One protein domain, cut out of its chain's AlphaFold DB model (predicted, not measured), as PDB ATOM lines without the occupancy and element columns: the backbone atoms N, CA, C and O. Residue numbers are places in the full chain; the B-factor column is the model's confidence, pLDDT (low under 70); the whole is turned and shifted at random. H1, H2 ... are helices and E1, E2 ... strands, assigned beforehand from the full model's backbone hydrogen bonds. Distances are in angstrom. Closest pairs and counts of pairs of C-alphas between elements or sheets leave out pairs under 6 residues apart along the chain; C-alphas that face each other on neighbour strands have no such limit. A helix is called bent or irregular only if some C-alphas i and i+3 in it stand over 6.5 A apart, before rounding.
ATOM      1  N   PHE A  29     -65.928 132.954  63.244       65.75
ATOM      2  CA  PHE A  29     -66.824 133.259  64.339       65.75
ATOM      3  C   PHE A  29     -68.218 133.555  63.807       65.75
ATOM      4  O   PHE A  29     -68.367 134.290  62.821       65.75
ATOM      5  N   THR A  30     -69.213 133.012  64.505       72.56
ATOM      6  CA  THR A  30     -70.625 133.343  64.331       72.56
ATOM      7  C   THR A  30     -70.816 134.852  64.509       72.56
ATOM      8  O   THR A  30     -70.257 135.406  65.460       72.56
ATOM      9  N   PRO A  31     -71.569 135.525  63.620       81.94
ATOM     10  CA  PRO A  31     -71.896 136.936  63.786       81.94
ATOM     11  C   PRO A  31     -72.505 137.204  65.165       81.94
ATOM     12  O   PRO A  31     -73.302 136.408  65.670       81.94
ATOM     13  N   GLY A  32     -72.128 138.320  65.778       87.94
ATOM     14  CA  GLY A  32     -72.592 138.690  67.109       87.94
ATOM     15  C   GLY A  32     -72.254 140.132  67.453       87.94
ATOM     16  O   GLY A  32     -71.985 140.957  66.579       87.94
ATOM     17  N   SER A  33     -72.232 140.411  68.747       91.62
ATOM     18  CA  SER A  33     -71.746 141.679  69.288       91.62
ATOM     19  C   SER A  33     -70.401 141.468  69.966       91.62
ATOM     20  O   SER A  33     -70.000 140.339  70.249       91.62
ATOM     21  N   TYR A  34     -69.655 142.537  70.195       92.88
ATOM     22  CA  TYR A  34     -68.365 142.461  70.864       92.88
ATOM     23  C   TYR A  34     -68.091 143.708  71.693       92.88
ATOM     24  O   TYR A  34     -68.601 144.787  71.408       92.88
ATOM     25  N   ILE A  35     -67.270 143.546  72.725       93.31
ATOM     26  CA  ILE A  35     -66.838 144.622  73.610       93.31
ATOM     27  C   ILE A  35     -65.347 144.833  73.404       93.31
ATOM     28  O   ILE A  35     -64.558 143.901  73.572       93.31
ATOM     29  N   ASP A  36     -64.974 146.065  73.076       93.69
ATOM     30  CA  ASP A  36     -63.584 146.467  72.887       93.69
ATOM     31  C   ASP A  36     -63.073 147.214  74.127       93.69
ATOM     32  O   ASP A  36     -63.570 148.285  74.481       93.69
ATOM     33  N   PHE A  37     -62.046 146.663  74.775       92.62
ATOM     34  CA  PHE A  37     -61.334 147.273  75.897       92.62
ATOM     35  C   PHE A  37     -59.974 147.801  75.435       92.62
ATOM     36  O   PHE A  37     -59.064 147.031  75.121       92.62
ATOM     37  N   ALA A  38     -59.801 149.122  75.434       90.69
ATOM     38  CA  ALA A  38     -58.509 149.740  75.155       90.69
ATOM     39  C   ALA A  38     -57.574 149.597  76.367       90.69
ATOM     40  O   ALA A  38     -57.853 150.130  77.439       90.69
ATOM     41  N   VAL A  39     -56.446 148.904  76.194       87.31
ATOM     42  CA  VAL A  39     -55.425 148.709  77.244       87.31
ATOM     43  C   VAL A  39     -54.218 149.640  77.094       87.31
ATOM     44  O   VAL A  39     -53.232 149.500  77.815       87.31
ATOM     45  N   ASN A  40     -54.270 150.597  76.162       83.31
ATOM     46  CA  ASN A  40     -53.170 151.526  75.921       83.31
ATOM     47  C   ASN A  40     -53.088 152.596  77.032       83.31
ATOM     48  O   ASN A  40     -54.014 153.404  77.162       83.31
ATOM     49  N   PRO A  41     -51.999 152.653  77.822       79.88
ATOM     50  CA  PRO A  41     -51.834 153.679  78.845       79.88
ATOM     51  C   PRO A  41     -51.719 155.073  78.215       79.88
ATOM     52  O   PRO A  41     -50.906 155.313  77.324       79.88
ATOM     53  N   THR A  42     -52.500 156.032  78.710       80.56
ATOM     54  CA  THR A  42     -52.384 157.430  78.271       80.56
ATOM     55  C   THR A  42     -51.241 158.113  79.019       80.56
ATOM     56  O   THR A  42     -51.332 158.319  80.226       80.56
ATOM     57  N   VAL A  43     -50.172 158.482  78.309       84.50
ATOM     58  CA  VAL A  43     -49.037 159.234  78.872       84.50
ATOM     59  C   VAL A  43     -49.259 160.727  78.633       84.50
ATOM     60  O   VAL A  43     -49.021 161.237  77.538       84.50
ATOM     61  N   THR A  44     -49.737 161.440  79.652       82.25
ATOM     62  CA  THR A  44     -50.002 162.882  79.575       82.25
ATOM     63  C   THR A  44     -48.732 163.715  79.724       82.25
ATOM     64  O   THR A  44     -48.649 164.788  79.131       82.25
ATOM     65  N   ALA A  45     -47.704 163.189  80.399       74.88
ATOM     66  CA  ALA A  45     -46.408 163.840  80.602       74.88
ATOM     67  C   ALA A  45     -45.692 164.253  79.297       74.88
ATOM     68  O   ALA A  45     -44.885 165.178  79.300       74.88
ATOM     69  N   LEU A  46     -45.983 163.574  78.180       75.56
ATOM     70  CA  LEU A  46     -45.412 163.860  76.855       75.56
ATOM     71  C   LEU A  46     -46.343 164.695  75.963       75.56
ATOM     72  O   LEU A  46     -45.955 165.091  74.863       75.56
ATOM     73  N   SER A  47     -47.572 164.958  76.412       73.12
ATOM     74  CA  SER A  47     -48.525 165.769  75.663       73.12
ATOM     75  C   SER A  47     -48.086 167.238  75.672       73.12
ATOM     76  O   SER A  47     -47.712 167.751  76.731       73.12
ATOM     77  N   PRO A  48     -48.204 167.971  74.548       59.81
ATOM     78  CA  PRO A  48     -47.915 169.407  74.487       59.81
ATOM     79  C   PRO A  48     -48.673 170.255  75.528       59.81
ATOM     80  O   PRO A  48     -48.286 171.390  75.795       59.81
ATOM     81  N   LEU A  49     -49.745 169.712  76.122       56.25
ATOM     82  CA  LEU A  49     -50.546 170.353  77.166       56.25
ATOM     83  C   LEU A  49     -49.909 170.290  78.573       56.25
ATOM     84  O   LEU A  49     -50.290 171.076  79.438       56.25
ATOM     85  N   ALA A  50     -48.931 169.411  78.822       56.06
ATOM     86  CA  ALA A  50     -48.263 169.299  80.127       56.06
ATOM     87  C   ALA A  50     -47.512 170.587  80.526       56.06
ATOM     88  O   ALA A  50     -47.365 170.882  81.709       56.06
ATOM     89  N   GLY A  51     -47.112 171.406  79.547       54.03
ATOM     90  CA  GLY A  51     -46.512 172.726  79.772       54.03
ATOM     91  C   GLY A  51     -47.504 173.851  80.110       54.03
ATOM     92  O   GLY A  51     -47.073 174.990  80.276       54.03
ATOM     93  N   ALA A  52     -48.814 173.576  80.176       52.19
ATOM     94  CA  ALA A  52     -49.863 174.579  80.405       52.19
ATOM     95  C   ALA A  52     -50.431 174.587  81.840       52.19
ATOM     96  O   ALA A  52     -51.365 175.340  82.124       52.19
ATOM     97  N   LEU A  53     -49.894 173.767  82.753       54.06
ATOM     98  CA  LEU A  53     -50.334 173.758  84.149       54.06
ATOM     99  C   LEU A  53     -49.970 175.086  84.849       54.06
ATOM    100  O   LEU A  53     -48.838 175.555  84.730       54.06
ATOM    101  N   GLY A  71     -40.005 167.794  87.790       81.00
ATOM    102  CA  GLY A  71     -41.420 167.408  87.874       81.00
ATOM    103  C   GLY A  71     -41.939 166.509  86.742       81.00
ATOM    104  O   GLY A  71     -43.028 165.959  86.873       81.00
ATOM    105  N   PHE A  72     -41.179 166.280  85.661       84.69
ATOM    106  CA  PHE A  72     -41.606 165.392  84.567       84.69
ATOM    107  C   PHE A  72     -41.805 163.946  85.030       84.69
ATOM    108  O   PHE A  72     -42.826 163.336  84.723       84.69
ATOM    109  N   LEU A  73     -40.855 163.409  85.804       87.50
ATOM    110  CA  LEU A  73     -40.957 162.051  86.345       87.50
ATOM    111  C   LEU A  73     -42.107 161.909  87.349       87.50
ATOM    112  O   LEU A  73     -42.705 160.839  87.418       87.50
ATOM    113  N   ASP A  74     -42.460 162.973  88.074       87.81
ATOM    114  CA  ASP A  74     -43.591 162.958  89.005       87.81
ATOM    115  C   ASP A  74     -44.920 162.868  88.244       87.81
ATOM    116  O   ASP A  74     -45.761 162.030  88.566       87.81
ATOM    117  N   ILE A  75     -45.087 163.662  87.179       87.12
ATOM    118  CA  ILE A  75     -46.264 163.600  86.295       87.12
ATOM    119  C   ILE A  75     -46.343 162.229  85.613       87.12
ATOM    120  O   ILE A  75     -47.398 161.595  85.610       87.12
ATOM    121  N   LEU A  76     -45.216 161.726  85.102       88.69
ATOM    122  CA  LEU A  76     -45.138 160.410  84.471       88.69
ATOM    123  C   LEU A  76     -45.462 159.271  85.459       88.69
ATOM    124  O   LEU A  76     -46.138 158.309  85.104       88.69
ATOM    125  N   SER A  77     -45.029 159.386  86.715       89.88
ATOM    126  CA  SER A  77     -45.355 158.433  87.782       89.88
ATOM    127  C   SER A  77     -46.852 158.421  88.104       89.88
ATOM    128  O   SER A  77     -47.451 157.354  88.283       89.88
ATOM    129  N   VAL A  78     -47.493 159.595  88.121       91.00
ATOM    130  CA  VAL A  78     -48.951 159.712  88.272       91.00
ATOM    131  C   VAL A  78     -49.675 159.073  87.086       91.00
ATOM    132  O   VAL A  78     -50.635 158.329  87.305       91.00
ATOM    133  N   ASP A  79     -49.197 159.289  85.858       89.62
ATOM    134  CA  ASP A  79     -49.748 158.664  84.649       89.62
ATOM    135  C   ASP A  79     -49.652 157.135  84.705       89.62
ATOM    136  O   ASP A  79     -50.646 156.446  84.476       89.62
ATOM    137  N   PHE A  80     -48.495 156.580  85.081       91.50
ATOM    138  CA  PHE A  80     -48.333 155.131  85.236       91.50
ATOM    139  C   PHE A  80     -49.191 154.567  86.367       91.50
ATOM    140  O   PHE A  80     -49.814 153.519  86.209       91.50
ATOM    141  N   SER A  81     -49.293 155.275  87.491       92.69
ATOM    142  CA  SER A  81     -50.170 154.876  88.595       92.69
ATOM    143  C   SER A  81     -51.641 154.872  88.173       92.69
ATOM    144  O   SER A  81     -52.399 153.981  88.557       92.69
ATOM    145  N   ARG A  82     -52.058 155.856  87.366       90.38
ATOM    146  CA  ARG A  82     -53.393 155.907  86.763       90.38
ATOM    147  C   ARG A  82     -53.592 154.748  85.791       90.38
ATOM    148  O   ARG A  82     -54.611 154.079  85.895       90.38
ATOM    149  N   ALA A  83     -52.630 154.479  84.913       91.38
ATOM    150  CA  ALA A  83     -52.693 153.375  83.960       91.38
ATOM    151  C   ALA A  83     -52.795 152.003  84.644       91.38
ATOM    152  O   ALA A  83     -53.592 151.169  84.229       91.38
ATOM    153  N   LEU A  84     -52.041 151.771  85.723       91.69
ATOM    154  CA  LEU A  84     -52.118 150.523  86.489       91.69
ATOM    155  C   LEU A  84     -53.480 150.346  87.164       91.69
ATOM    156  O   LEU A  84     -54.031 149.248  87.146       91.69
ATOM    157  N   LYS A  85     -54.042 151.418  87.735       92.94
ATOM    158  CA  LYS A  85     -55.399 151.389  88.306       92.94
ATOM    159  C   LYS A  85     -56.441 151.103  87.237       92.94
ATOM    160  O   LYS A  85     -57.322 150.283  87.452       92.94
ATOM    161  N   ASP A  86     -56.313 151.762  86.095       91.25
ATOM    162  CA  ASP A  86     -57.187 151.587  84.946       91.25
ATOM    163  C   ASP A  86     -57.167 150.120  84.475       91.25
ATOM    164  O   ASP A  86     -58.204 149.456  84.444       91.25
ATOM    165  N   LEU A  87     -55.979 149.553  84.250       91.25
ATOM    166  CA  LEU A  87     -55.811 148.146  83.880       91.25
ATOM    167  C   LEU A  87     -56.355 147.193  84.957       91.25
ATOM    168  O   LEU A  87     -57.005 146.205  84.624       91.25
ATOM    169  N   ALA A  88     -56.152 147.493  86.242       92.62
ATOM    170  CA  ALA A  88     -56.696 146.693  87.338       92.62
ATOM    171  C   ALA A  88     -58.235 146.685  87.353       92.62
ATOM    172  O   ALA A  88     -58.835 145.641  87.611       92.62
ATOM    173  N   VAL A  89     -58.877 147.817  87.040       93.00
ATOM    174  CA  VAL A  89     -60.337 147.886  86.883       93.00
ATOM    175  C   VAL A  89     -60.784 147.071  85.669       93.00
ATOM    176  O   VAL A  89     -61.694 146.263  85.816       93.00
ATOM    177  N   THR A  90     -60.095 147.166  84.522       92.12
ATOM    178  CA  THR A  90     -60.394 146.297  83.363       92.12
ATOM    179  C   THR A  90     -60.283 144.828  83.727       92.12
ATOM    180  O   THR A  90     -61.154 144.047  83.383       92.12
ATOM    181  N   MET A  91     -59.241 144.432  84.459       91.88
ATOM    182  CA  MET A  91     -59.073 143.047  84.898       91.88
ATOM    183  C   MET A  91     -60.227 142.584  85.799       91.88
ATOM    184  O   MET A  91     -60.628 141.426  85.735       91.88
ATOM    185  N   ASN A  92     -60.775 143.467  86.638       93.44
ATOM    186  CA  ASN A  92     -61.972 143.159  87.419       93.44
ATOM    187  C   ASN A  92     -63.194 142.981  86.507       93.44
ATOM    188  O   ASN A  92     -63.901 141.987  86.623       93.44
ATOM    189  N   ASP A  93     -63.389 143.879  85.546       92.12
ATOM    190  CA  ASP A  93     -64.483 143.783  84.581       92.12
ATOM    191  C   ASP A  93     -64.403 142.496  83.744       92.12
ATOM    192  O   ASP A  93     -65.404 141.801  83.596       92.12
ATOM    193  N   LEU A  94     -63.206 142.088  83.313       91.56
ATOM    194  CA  LEU A  94     -62.976 140.802  82.647       91.56
ATOM    195  C   LEU A  94     -63.350 139.607  83.535       91.56
ATOM    196  O   LEU A  94     -63.961 138.654  83.060       91.56
ATOM    197  N   LYS A  95     -63.018 139.650  84.832       92.25
ATOM    198  CA  LYS A  95     -63.419 138.597  85.780       92.25
ATOM    199  C   LYS A  95     -64.930 138.537  85.943       92.25
ATOM    200  O   LYS A  95     -65.492 137.447  85.989       92.25
ATOM    201  N   LYS A  96     -65.597 139.686  85.996       91.94
ATOM    202  CA  LYS A  96     -67.055 139.718  86.054       91.94
ATOM    203  C   LYS A  96     -67.667 139.155  84.769       91.94
ATOM    204  O   LYS A  96     -68.545 138.306  84.849       91.94
ATOM    205  N   LEU A  97     -67.139 139.511  83.597       90.44
ATOM    206  CA  LEU A  97     -67.573 138.924  82.324       90.44
ATOM    207  C   LEU A  97     -67.331 137.415  82.255       90.44
ATOM    208  O   LEU A  97     -68.158 136.703  81.701       90.44
ATOM    209  N   SER A  98     -66.267 136.904  82.877       91.19
ATOM    210  CA  SER A  98     -66.031 135.454  82.939       91.19
ATOM    211  C   SER A  98     -67.094 134.687  83.736       91.19
ATOM    212  O   SER A  98     -67.262 133.490  83.528       91.19
ATOM    213  N   SER A  99     -67.846 135.359  84.620       89.12
ATOM    214  CA  SER A  99     -68.969 134.729  85.333       89.12
ATOM    215  C   SER A  99     -70.184 134.466  84.436       89.12
ATOM    216  O   SER A  99     -70.987 133.592  84.748       89.12
ATOM    217  N   LEU A 100     -70.294 135.182  83.308       85.44
ATOM    218  CA  LEU A 100     -71.367 135.009  82.325       85.44
ATOM    219  C   LEU A 100     -71.176 133.772  81.443       85.44
ATOM    220  O   LEU A 100     -72.129 133.312  80.820       85.44
ATOM    221  N   GLY A 101     -69.952 133.251  81.369       86.19
ATOM    222  CA  GLY A 101     -69.611 132.074  80.587       86.19
ATOM    223  C   GLY A 101     -68.245 132.177  79.922       86.19
ATOM    224  O   GLY A 101     -67.483 133.124  80.131       86.19
ATOM    225  N   ASP A 102     -67.945 131.175  79.100       87.38
ATOM    226  CA  ASP A 102     -66.720 131.129  78.309       87.38
ATOM    227  C   ASP A 102     -66.896 131.956  77.028       87.38
ATOM    228  O   ASP A 102     -67.520 131.523  76.054       87.38
ATOM    229  N   LEU A 103     -66.403 133.194  77.065       89.38
ATOM    230  CA  LEU A 103     -66.497 134.139  75.958       89.38
ATOM    231  C   LEU A 103     -65.161 134.202  75.202       89.38
ATOM    232  O   LEU A 103     -64.114 134.431  75.817       89.38
ATOM    233  N   PRO A 104     -65.160 134.064  73.864       89.88
ATOM    234  CA  PRO A 104     -63.939 134.164  73.079       89.88
ATOM    235  C   PRO A 104     -63.329 135.568  73.174       89.88
ATOM    236  O   PRO A 104     -64.000 136.578  72.940       89.88
ATOM    237  N   ILE A 105     -62.025 135.612  73.452       91.44
ATOM    238  CA  ILE A 105     -61.229 136.837  73.553       91.44
ATOM    239  C   ILE A 105     -60.157 136.885  72.456       91.44
ATOM    240  O   ILE A 105     -59.448 135.908  72.213       91.44
ATOM    241  N   THR A 106     -60.020 138.031  71.788       91.31
ATOM    242  CA  THR A 106     -58.945 138.310  70.827       91.31
ATOM    243  C   THR A 106     -58.240 139.617  71.178       91.31
ATOM    244  O   THR A 106     -58.812 140.508  71.802       91.31
ATOM    245  N   LEU A 107     -56.964 139.733  70.806       92.75
ATOM    246  CA  LEU A 107     -56.209 140.978  70.935       92.75
ATOM    247  C   LEU A 107     -56.095 141.624  69.552       92.75
ATOM    248  O   LEU A 107     -55.276 141.210  68.732       92.75
ATOM    249  N   GLU A 108     -56.913 142.641  69.308       88.25
ATOM    250  CA  GLU A 108     -56.912 143.426  68.077       88.25
ATOM    251  C   GLU A 108     -55.924 144.596  68.189       88.25
ATOM    252  O   GLU A 108     -55.749 145.217  69.244       88.25
ATOM    253  N   ASN A 109     -55.227 144.886  67.088       86.44
ATOM    254  CA  ASN A 109     -54.287 146.008  66.963       86.44
ATOM    255  C   ASN A 109     -53.192 146.081  68.055       86.44
ATOM    256  O   ASN A 109     -52.602 147.141  68.253       86.44
ATOM    257  N   ASN A 110     -52.920 144.981  68.767       85.69
ATOM    258  CA  ASN A 110     -51.976 144.870  69.890       85.69
ATOM    259  C   ASN A 110     -52.339 145.671  71.156       85.69
ATOM    260  O   ASN A 110     -51.584 145.624  72.125       85.69
ATOM    261  N   HIS A 111     -53.455 146.400  71.177       88.88
ATOM    262  CA  HIS A 111     -53.828 147.261  72.308       88.88
ATOM    263  C   HIS A 111     -55.334 147.311  72.599       88.88
ATOM    264  O   HIS A 111     -55.754 148.074  73.472       88.88
ATOM    265  N   ILE A 112     -56.143 146.516  71.892       93.00
ATOM    266  CA  ILE A 112     -57.589 146.407  72.097       93.00
ATOM    267  C   ILE A 112     -57.913 144.948  72.416       93.00
ATOM    268  O   ILE A 112     -57.728 144.069  71.577       93.00
ATOM    269  N   LEU A 113     -58.382 144.681  73.631       92.56
ATOM    270  CA  LEU A 113     -58.922 143.375  73.996       92.56
ATOM    271  C   LEU A 113     -60.382 143.326  73.561       92.56
ATOM    272  O   LEU A 113     -61.209 144.059  74.098       92.56
ATOM    273  N   ARG A 114     -60.683 142.470  72.590       92.44
ATOM    274  CA  ARG A 114     -62.023 142.266  72.057       92.44
ATOM    275  C   ARG A 114     -62.614 140.993  72.633       92.44
ATOM    276  O   ARG A 114     -62.065 139.912  72.438       92.44
ATOM    277  N   ILE A 115     -63.751 141.115  73.299       92.88
ATOM    278  CA  ILE A 115     -64.526 139.980  73.810       92.88
ATOM    279  C   ILE A 115     -65.769 139.860  72.952       92.88
ATOM    280  O   ILE A 115     -66.486 140.844  72.791       92.88
ATOM    281  N   ARG A 116     -66.025 138.687  72.376       91.06
ATOM    282  CA  ARG A 116     -67.162 138.503  71.466       91.06
ATOM    283  C   ARG A 116     -68.291 137.728  72.135       91.06
ATOM    284  O   ARG A 116     -68.056 136.747  72.829       91.06
ATOM    285  N   PHE A 117     -69.510 138.152  71.834       91.69
ATOM    286  CA  PHE A 117     -70.779 137.574  72.254       91.69
ATOM    287  C   PHE A 117     -71.481 137.021  71.008       91.69
ATOM    288  O   PHE A 117     -72.221 137.747  70.332       91.69
ATOM    289  N   PRO A 118     -71.198 135.762  70.629       88.38
ATOM    290  CA  PRO A 118     -71.814 135.158  69.454       88.38
ATOM    291  C   PRO A 118     -73.333 135.075  69.640       88.38
ATOM    292  O   PRO A 118     -73.811 134.684  70.702       88.38
ATOM    293  N   GLY A 119     -74.102 135.439  68.612       84.50
ATOM    294  CA  GLY A 119     -75.564 135.321  68.650       84.50
ATOM    295  C   GLY A 119     -76.299 136.335  69.537       84.50
ATOM    296  O   GLY A 119     -77.523 136.286  69.582       84.50
ATOM    297  N   CYS A 120     -75.597 137.261  70.199       88.44
ATOM    298  CA  CYS A 120     -76.218 138.327  70.990       88.44
ATOM    299  C   CYS A 120     -76.173 139.665  70.248       88.44
ATOM    300  O   CYS A 120     -75.158 140.019  69.638       88.44
ATOM    301  N   ASP A 121     -77.261 140.423  70.326       90.50
ATOM    302  CA  ASP A 121     -77.341 141.801  69.852       90.50
ATOM    303  C   ASP A 121     -76.674 142.782  70.832       90.50
ATOM    304  O   ASP A 121     -76.391 142.446  71.984       90.50
ATOM    305  N   ALA A 122     -76.404 144.000  70.359       91.38
ATOM    306  CA  ALA A 122     -75.680 144.989  71.147       91.38
ATOM    307  C   ALA A 122     -76.493 145.509  72.339       91.38
ATOM    308  O   ALA A 122     -75.904 145.748  73.390       91.38
ATOM    309  N   GLU A 123     -77.822 145.628  72.218       91.88
ATOM    310  CA  GLU A 123     -78.668 146.111  73.319       91.88
ATOM    311  C   GLU A 123     -78.706 145.103  74.468       91.88
ATOM    312  O   GLU A 123     -78.615 145.478  75.636       91.88
ATOM    313  N   SER A 124     -78.812 143.810  74.152       91.62
ATOM    314  CA  SER A 124     -78.760 142.747  75.158       91.62
ATOM    315  C   SER A 124     -77.402 142.695  75.859       91.62
ATOM    316  O   SER A 124     -77.353 142.538  77.077       91.62
ATOM    317  N   VAL A 125     -76.297 142.866  75.120       91.88
ATOM    318  CA  VAL A 125     -74.950 142.913  75.715       91.88
ATOM    319  C   VAL A 125     -74.773 144.145  76.602       91.88
ATOM    320  O   VAL A 125     -74.182 144.025  77.670       91.88
ATOM    321  N   GLU A 126     -75.305 145.305  76.213       92.25
ATOM    322  CA  GLU A 126     -75.256 146.528  77.025       92.25
ATOM    323  C   GLU A 126     -75.998 146.347  78.359       92.25
ATOM    324  O   GLU A 126     -75.417 146.582  79.418       92.25
ATOM    325  N   ARG A 127     -77.221 145.797  78.335       92.75
ATOM    326  CA  ARG A 127     -77.977 145.483  79.564       92.75
ATOM    327  C   ARG A 127     -77.242 144.480  80.451       92.75
ATOM    328  O   ARG A 127     -77.173 144.662  81.662       92.75
ATOM    329  N   LEU A 128     -76.653 143.446  79.851       91.56
ATOM    330  CA  LEU A 128     -75.879 142.449  80.587       91.56
ATOM    331  C   LEU A 128     -74.637 143.067  81.243       91.56
ATOM    332  O   LEU A 128     -74.282 142.718  82.368       91.56
ATOM    333  N   CYS A 129     -73.986 144.012  80.562       91.06
ATOM    334  CA  CYS A 129     -72.870 144.763  81.129       91.06
ATOM    335  C   CYS A 129     -73.313 145.620  82.319       91.06
ATOM    336  O   CYS A 129     -72.613 145.630  83.334       91.06
ATOM    337  N   ASP A 130     -74.475 146.268  82.236       92.06
ATOM    338  CA  ASP A 130     -75.037 147.056  83.337       92.06
ATOM    339  C   ASP A 130     -75.361 146.185  84.563       92.06
ATOM    340  O   ASP A 130     -75.023 146.552  85.690       92.06
ATOM    341  N   GLU A 131     -75.945 145.001  84.355       91.69
ATOM    342  CA  GLU A 131     -76.288 144.050  85.424       91.69
ATOM    343  C   GLU A 131     -75.052 143.490  86.134       91.69
ATOM    344  O   GLU A 131     -74.989 143.419  87.363       91.69
ATOM    345  N   VAL A 132     -74.034 143.122  85.356       90.31
ATOM    346  CA  VAL A 132     -72.764 142.589  85.863       90.31
ATOM    347  C   VAL A 132     -71.877 143.702  86.442       90.31
ATOM    348  O   VAL A 132     -70.913 143.446  87.171       90.31
ATOM    349  N   GLY A 133     -72.214 144.963  86.168       88.06
ATOM    350  CA  GLY A 133     -71.485 146.137  86.628       88.06
ATOM    351  C   GLY A 133     -70.150 146.317  85.912       88.06
ATOM    352  O   GLY A 133     -69.158 146.685  86.553       88.06
ATOM    353  N   VAL A 134     -70.104 146.014  84.615       91.56
ATOM    354  CA  VAL A 134     -68.983 146.310  83.718       91.56
ATOM    355  C   VAL A 134     -69.091 147.770  83.305       91.56
ATOM    356  O   VAL A 134     -70.044 148.172  82.654       91.56
ATOM    357  N   GLN A 135     -68.116 148.582  83.706       82.25
ATOM    358  CA  GLN A 135     -68.158 150.034  83.474       82.25
ATOM    359  C   GLN A 135     -67.281 150.471  82.303       82.25
ATOM    360  O   GLN A 135     -67.310 151.631  81.888       82.25
ATOM    361  N   ARG A 136     -66.431 149.567  81.816       84.25
ATOM    362  CA  ARG A 136     -65.427 149.847  80.800       84.25
ATOM    363  C   ARG A 136     -65.707 149.062  79.531       84.25
ATOM    364  O   ARG A 136     -66.247 147.966  79.574       84.25
ATOM    365  N   GLY A 137     -65.232 149.611  78.420       86.75
ATOM    366  CA  GLY A 137     -65.355 148.999  77.105       86.75
ATOM    367  C   GLY A 137     -66.435 149.663  76.260       86.75
ATOM    368  O   GLY A 137     -67.291 150.383  76.765       86.75
ATOM    369  N   ILE A 138     -66.333 149.468  74.950       91.00
ATOM    370  CA  ILE A 138     -67.300 149.984  73.980       91.00
ATOM    371  C   ILE A 138     -67.948 148.785  73.301       91.00
ATOM    372  O   ILE A 138     -67.249 147.963  72.697       91.00
ATOM    373  N   VAL A 139     -69.273 148.694  73.418       93.25
ATOM    374  CA  VAL A 139     -70.071 147.667  72.750       93.25
ATOM    375  C   VAL A 139     -70.213 148.039  71.278       93.25
ATOM    376  O   VAL A 139     -70.588 149.156  70.929       93.25
ATOM    377  N   HIS A 140     -69.912 147.085  70.412       91.00
ATOM    378  CA  HIS A 140     -70.101 147.180  68.977       91.00
ATOM    379  C   HIS A 140     -70.866 145.950  68.489       91.00
ATOM    380  O   HIS A 140     -70.840 144.888  69.111       91.00
ATOM    381  N   GLN A 141     -71.509 146.084  67.335       90.12
ATOM    382  CA  GLN A 141     -72.223 144.996  66.679       90.12
ATOM    383  C   GLN A 141     -71.549 144.657  65.352       90.12
ATOM    384  O   GLN A 141     -71.154 145.553  64.601       90.12
ATOM    385  N   ASP A 142     -71.418 143.367  65.040       87.44
ATOM    386  CA  ASP A 142     -70.947 142.949  63.725       87.44
ATOM    387  C   ASP A 142     -71.971 143.359  62.658       87.44
ATOM    388  O   ASP A 142     -73.153 143.036  62.755       87.44
ATOM    389  N   ALA A 143     -71.516 143.997  61.574       76.38
ATOM    390  CA  ALA A 143     -72.388 144.416  60.469       76.38
ATOM    391  C   ALA A 143     -73.142 143.244  59.800       76.38
ATOM    392  O   ALA A 143     -74.174 143.441  59.166       76.38
ATOM    393  N   GLY A 144     -72.625 142.018  59.938       69.00
ATOM    394  CA  GLY A 144     -73.265 140.797  59.446       69.00
ATOM    395  C   GLY A 144     -74.295 140.189  60.401       69.00
ATOM    396  O   GLY A 144     -74.926 139.206  60.026       69.00
ATOM    397  N   PHE A 145     -74.462 140.726  61.613       74.56
ATOM    398  CA  PHE A 145     -75.403 140.186  62.593       74.56
ATOM    399  C   PHE A 145     -76.851 140.399  62.155       74.56
ATOM    400  O   PHE A 145     -77.593 139.430  62.052       74.56
ATOM    401  N   ASP A 146     -77.230 141.627  61.797       68.62
ATOM    402  CA  ASP A 146     -78.596 141.928  61.347       68.62
ATOM    403  C   ASP A 146     -78.942 141.184  60.043       68.62
ATOM    404  O   ASP A 146     -80.036 140.656  59.874       68.62
ATOM    405  N   ALA A 147     -77.959 141.011  59.152       67.94
ATOM    406  CA  ALA A 147     -78.128 140.234  57.926       67.94
ATOM    407  C   ALA A 147     -78.300 138.720  58.171       67.94
ATOM    408  O   ALA A 147     -78.983 138.062  57.392       67.94
ATOM    409  N   ALA A 148     -77.681 138.168  59.221       62.22
ATOM    410  CA  ALA A 148     -77.755 136.744  59.562       62.22
ATOM    411  C   ALA A 148     -78.944 136.403  60.479       62.22
ATOM    412  O   ALA A 148     -79.499 135.313  60.377       62.22
ATOM    413  N   VAL A 149     -79.341 137.325  61.361       60.06
ATOM    414  CA  VAL A 149     -80.462 137.166  62.302       60.06
ATOM    415  C   VAL A 149     -81.787 137.608  61.676       60.06
ATOM    416  O   VAL A 149     -82.817 136.978  61.913       60.06
ATOM    417  N   GLY A 150     -81.767 138.624  60.802       52.00
ATOM    418  CA  GLY A 150     -82.916 139.056  59.999       52.00
ATOM    419  C   GLY A 150     -83.349 138.027  58.947       52.00
ATOM    420  O   GLY A 150     -84.504 138.020  58.520       52.00
ATOM    421  N   THR A 151     -82.472 137.086  58.584       50.75
ATOM    422  CA  THR A 151     -82.886 135.825  57.971       50.75
ATOM    423  C   THR A 151     -83.253 134.855  59.076       50.75
ATOM    424  O   THR A 151     -82.455 134.003  59.465       50.75
TER     425      THR A 151
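AT A GLANCE: This is residues 29 to 53 and 71 to 151 of the 250 residues of an uncharacterized protein of Botryotinia fuckeliana (strain T4) (UniProt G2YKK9). A small, strongly twisted sheet of four strands has a helix, H3, over it, while the end of a much longer helix, H2, reaches the sheet and the rest of H2 runs far beyond it, making much of the length of the whole. The stretch after E1, residues 39 to 47, also runs away from the sheet, toward little H1 at the far end, and H4 lies at the opposite end, where it only grazes the sheet. The printed part has 106 residues with four named helices and four named strands, in the order E1, H1, H2, E2, E3, H3, E4, H4, and the sheet's order is E2, E3, E1, E4, all antiparallel. The class is mixed, helices and strands; the whole is loose, with a radius of gyration of the C-alphas of 17.2 A, and its outline is a rod spanning 59 by 27 by 21 A.

HOW THE PARTS SIT: The first strand, E1, residues 32 to 38, is an inner strand. H1, residues 48 to 52, is not on the sheet, and it is apart from H2, residues 72 to 98. H2 is on the sheet with its residues 87 to 97; its closest C-alphas to E1 are those of Thr 90 and Phe 37, 7.6 A apart. E2, residues 105 to 108, and E3, residues 112 to 118, form a hairpin, with N 108 and O 112 at 2.8 A, within hydrogen-bond range. E3 is the antiparallel neighbour of E1, at 162 degrees between their directions, with N 35 and O 115 at 2.8 A. H3, residues 122 to 132, is on the sheet at a height over the sheet of 9.9 A. It lies over E1 and over E4, residues 138 to 141, and runs slantwise to the strands, at 37 degrees to E1 on the local plane. The closest C-alphas of H3 and E4 are those of Ala 122 and Gln 141, 5.6 A apart. E4 is the antiparallel neighbour of E1, at 154 degrees, with N 34 and O 140 at 2.8 A; E2 and E4 are the edge strands. E3, H3 and E4 make a split strand-helix-strand unit, two strands running the same way with E1 between them, and its crossover is right-handed. H2 and H3 are on one face of the sheet, an arrangement in two layers, one of strands and one of helices. H2, with its residues 96 to 97 alone, and H3 only just touch, with 3 pairs of C-alphas within 8 A, and only at their ends; the closest C-alphas are those of Lys 96 and Val 132, 6.4 A apart, and the lines are about perpendicular at 80 degrees. H4, residues 143 to 149, only grazes the sheet; its closest C-alphas to E1 are those of Phe 145 and Gly 32, 5.5 A apart. In H2 and H3 every O i to N i+4 pair is within hydrogen-bond range, in H4 2 of 3, and in H1 0 of 1, beside 1 of 2 O i to N i+3 pairs.

IN THESE COORDINATES: E1 begins at C-alpha 32, (-72.592, 138.690, 67.109), and is 19.6 A long from first to last C-alpha. H2 begins at C-alpha 72, (-41.606, 165.392, 84.567), and is 38.7 A long. E3 is 18.3 A long and H3 15.2 A. H4 ends at C-alpha 149, (-80.462, 137.166, 62.302), and is only just irregular: C-alphas 143 and 146 are 6.7 A apart.

THE WHOLE: The C-alphas farthest apart are those of Gly 71 and Thr 151, at 60.1 A. Residues 54 to 70 are not printed, and C-alphas 53 and 71 are 11.6 A apart across this cut. Of the links that are printed whole, no link is long. The mean pLDDT of the printed part is 84.7; residue 29, residues 48 to 53, residue 144 and residues 146 to 151 are under 70.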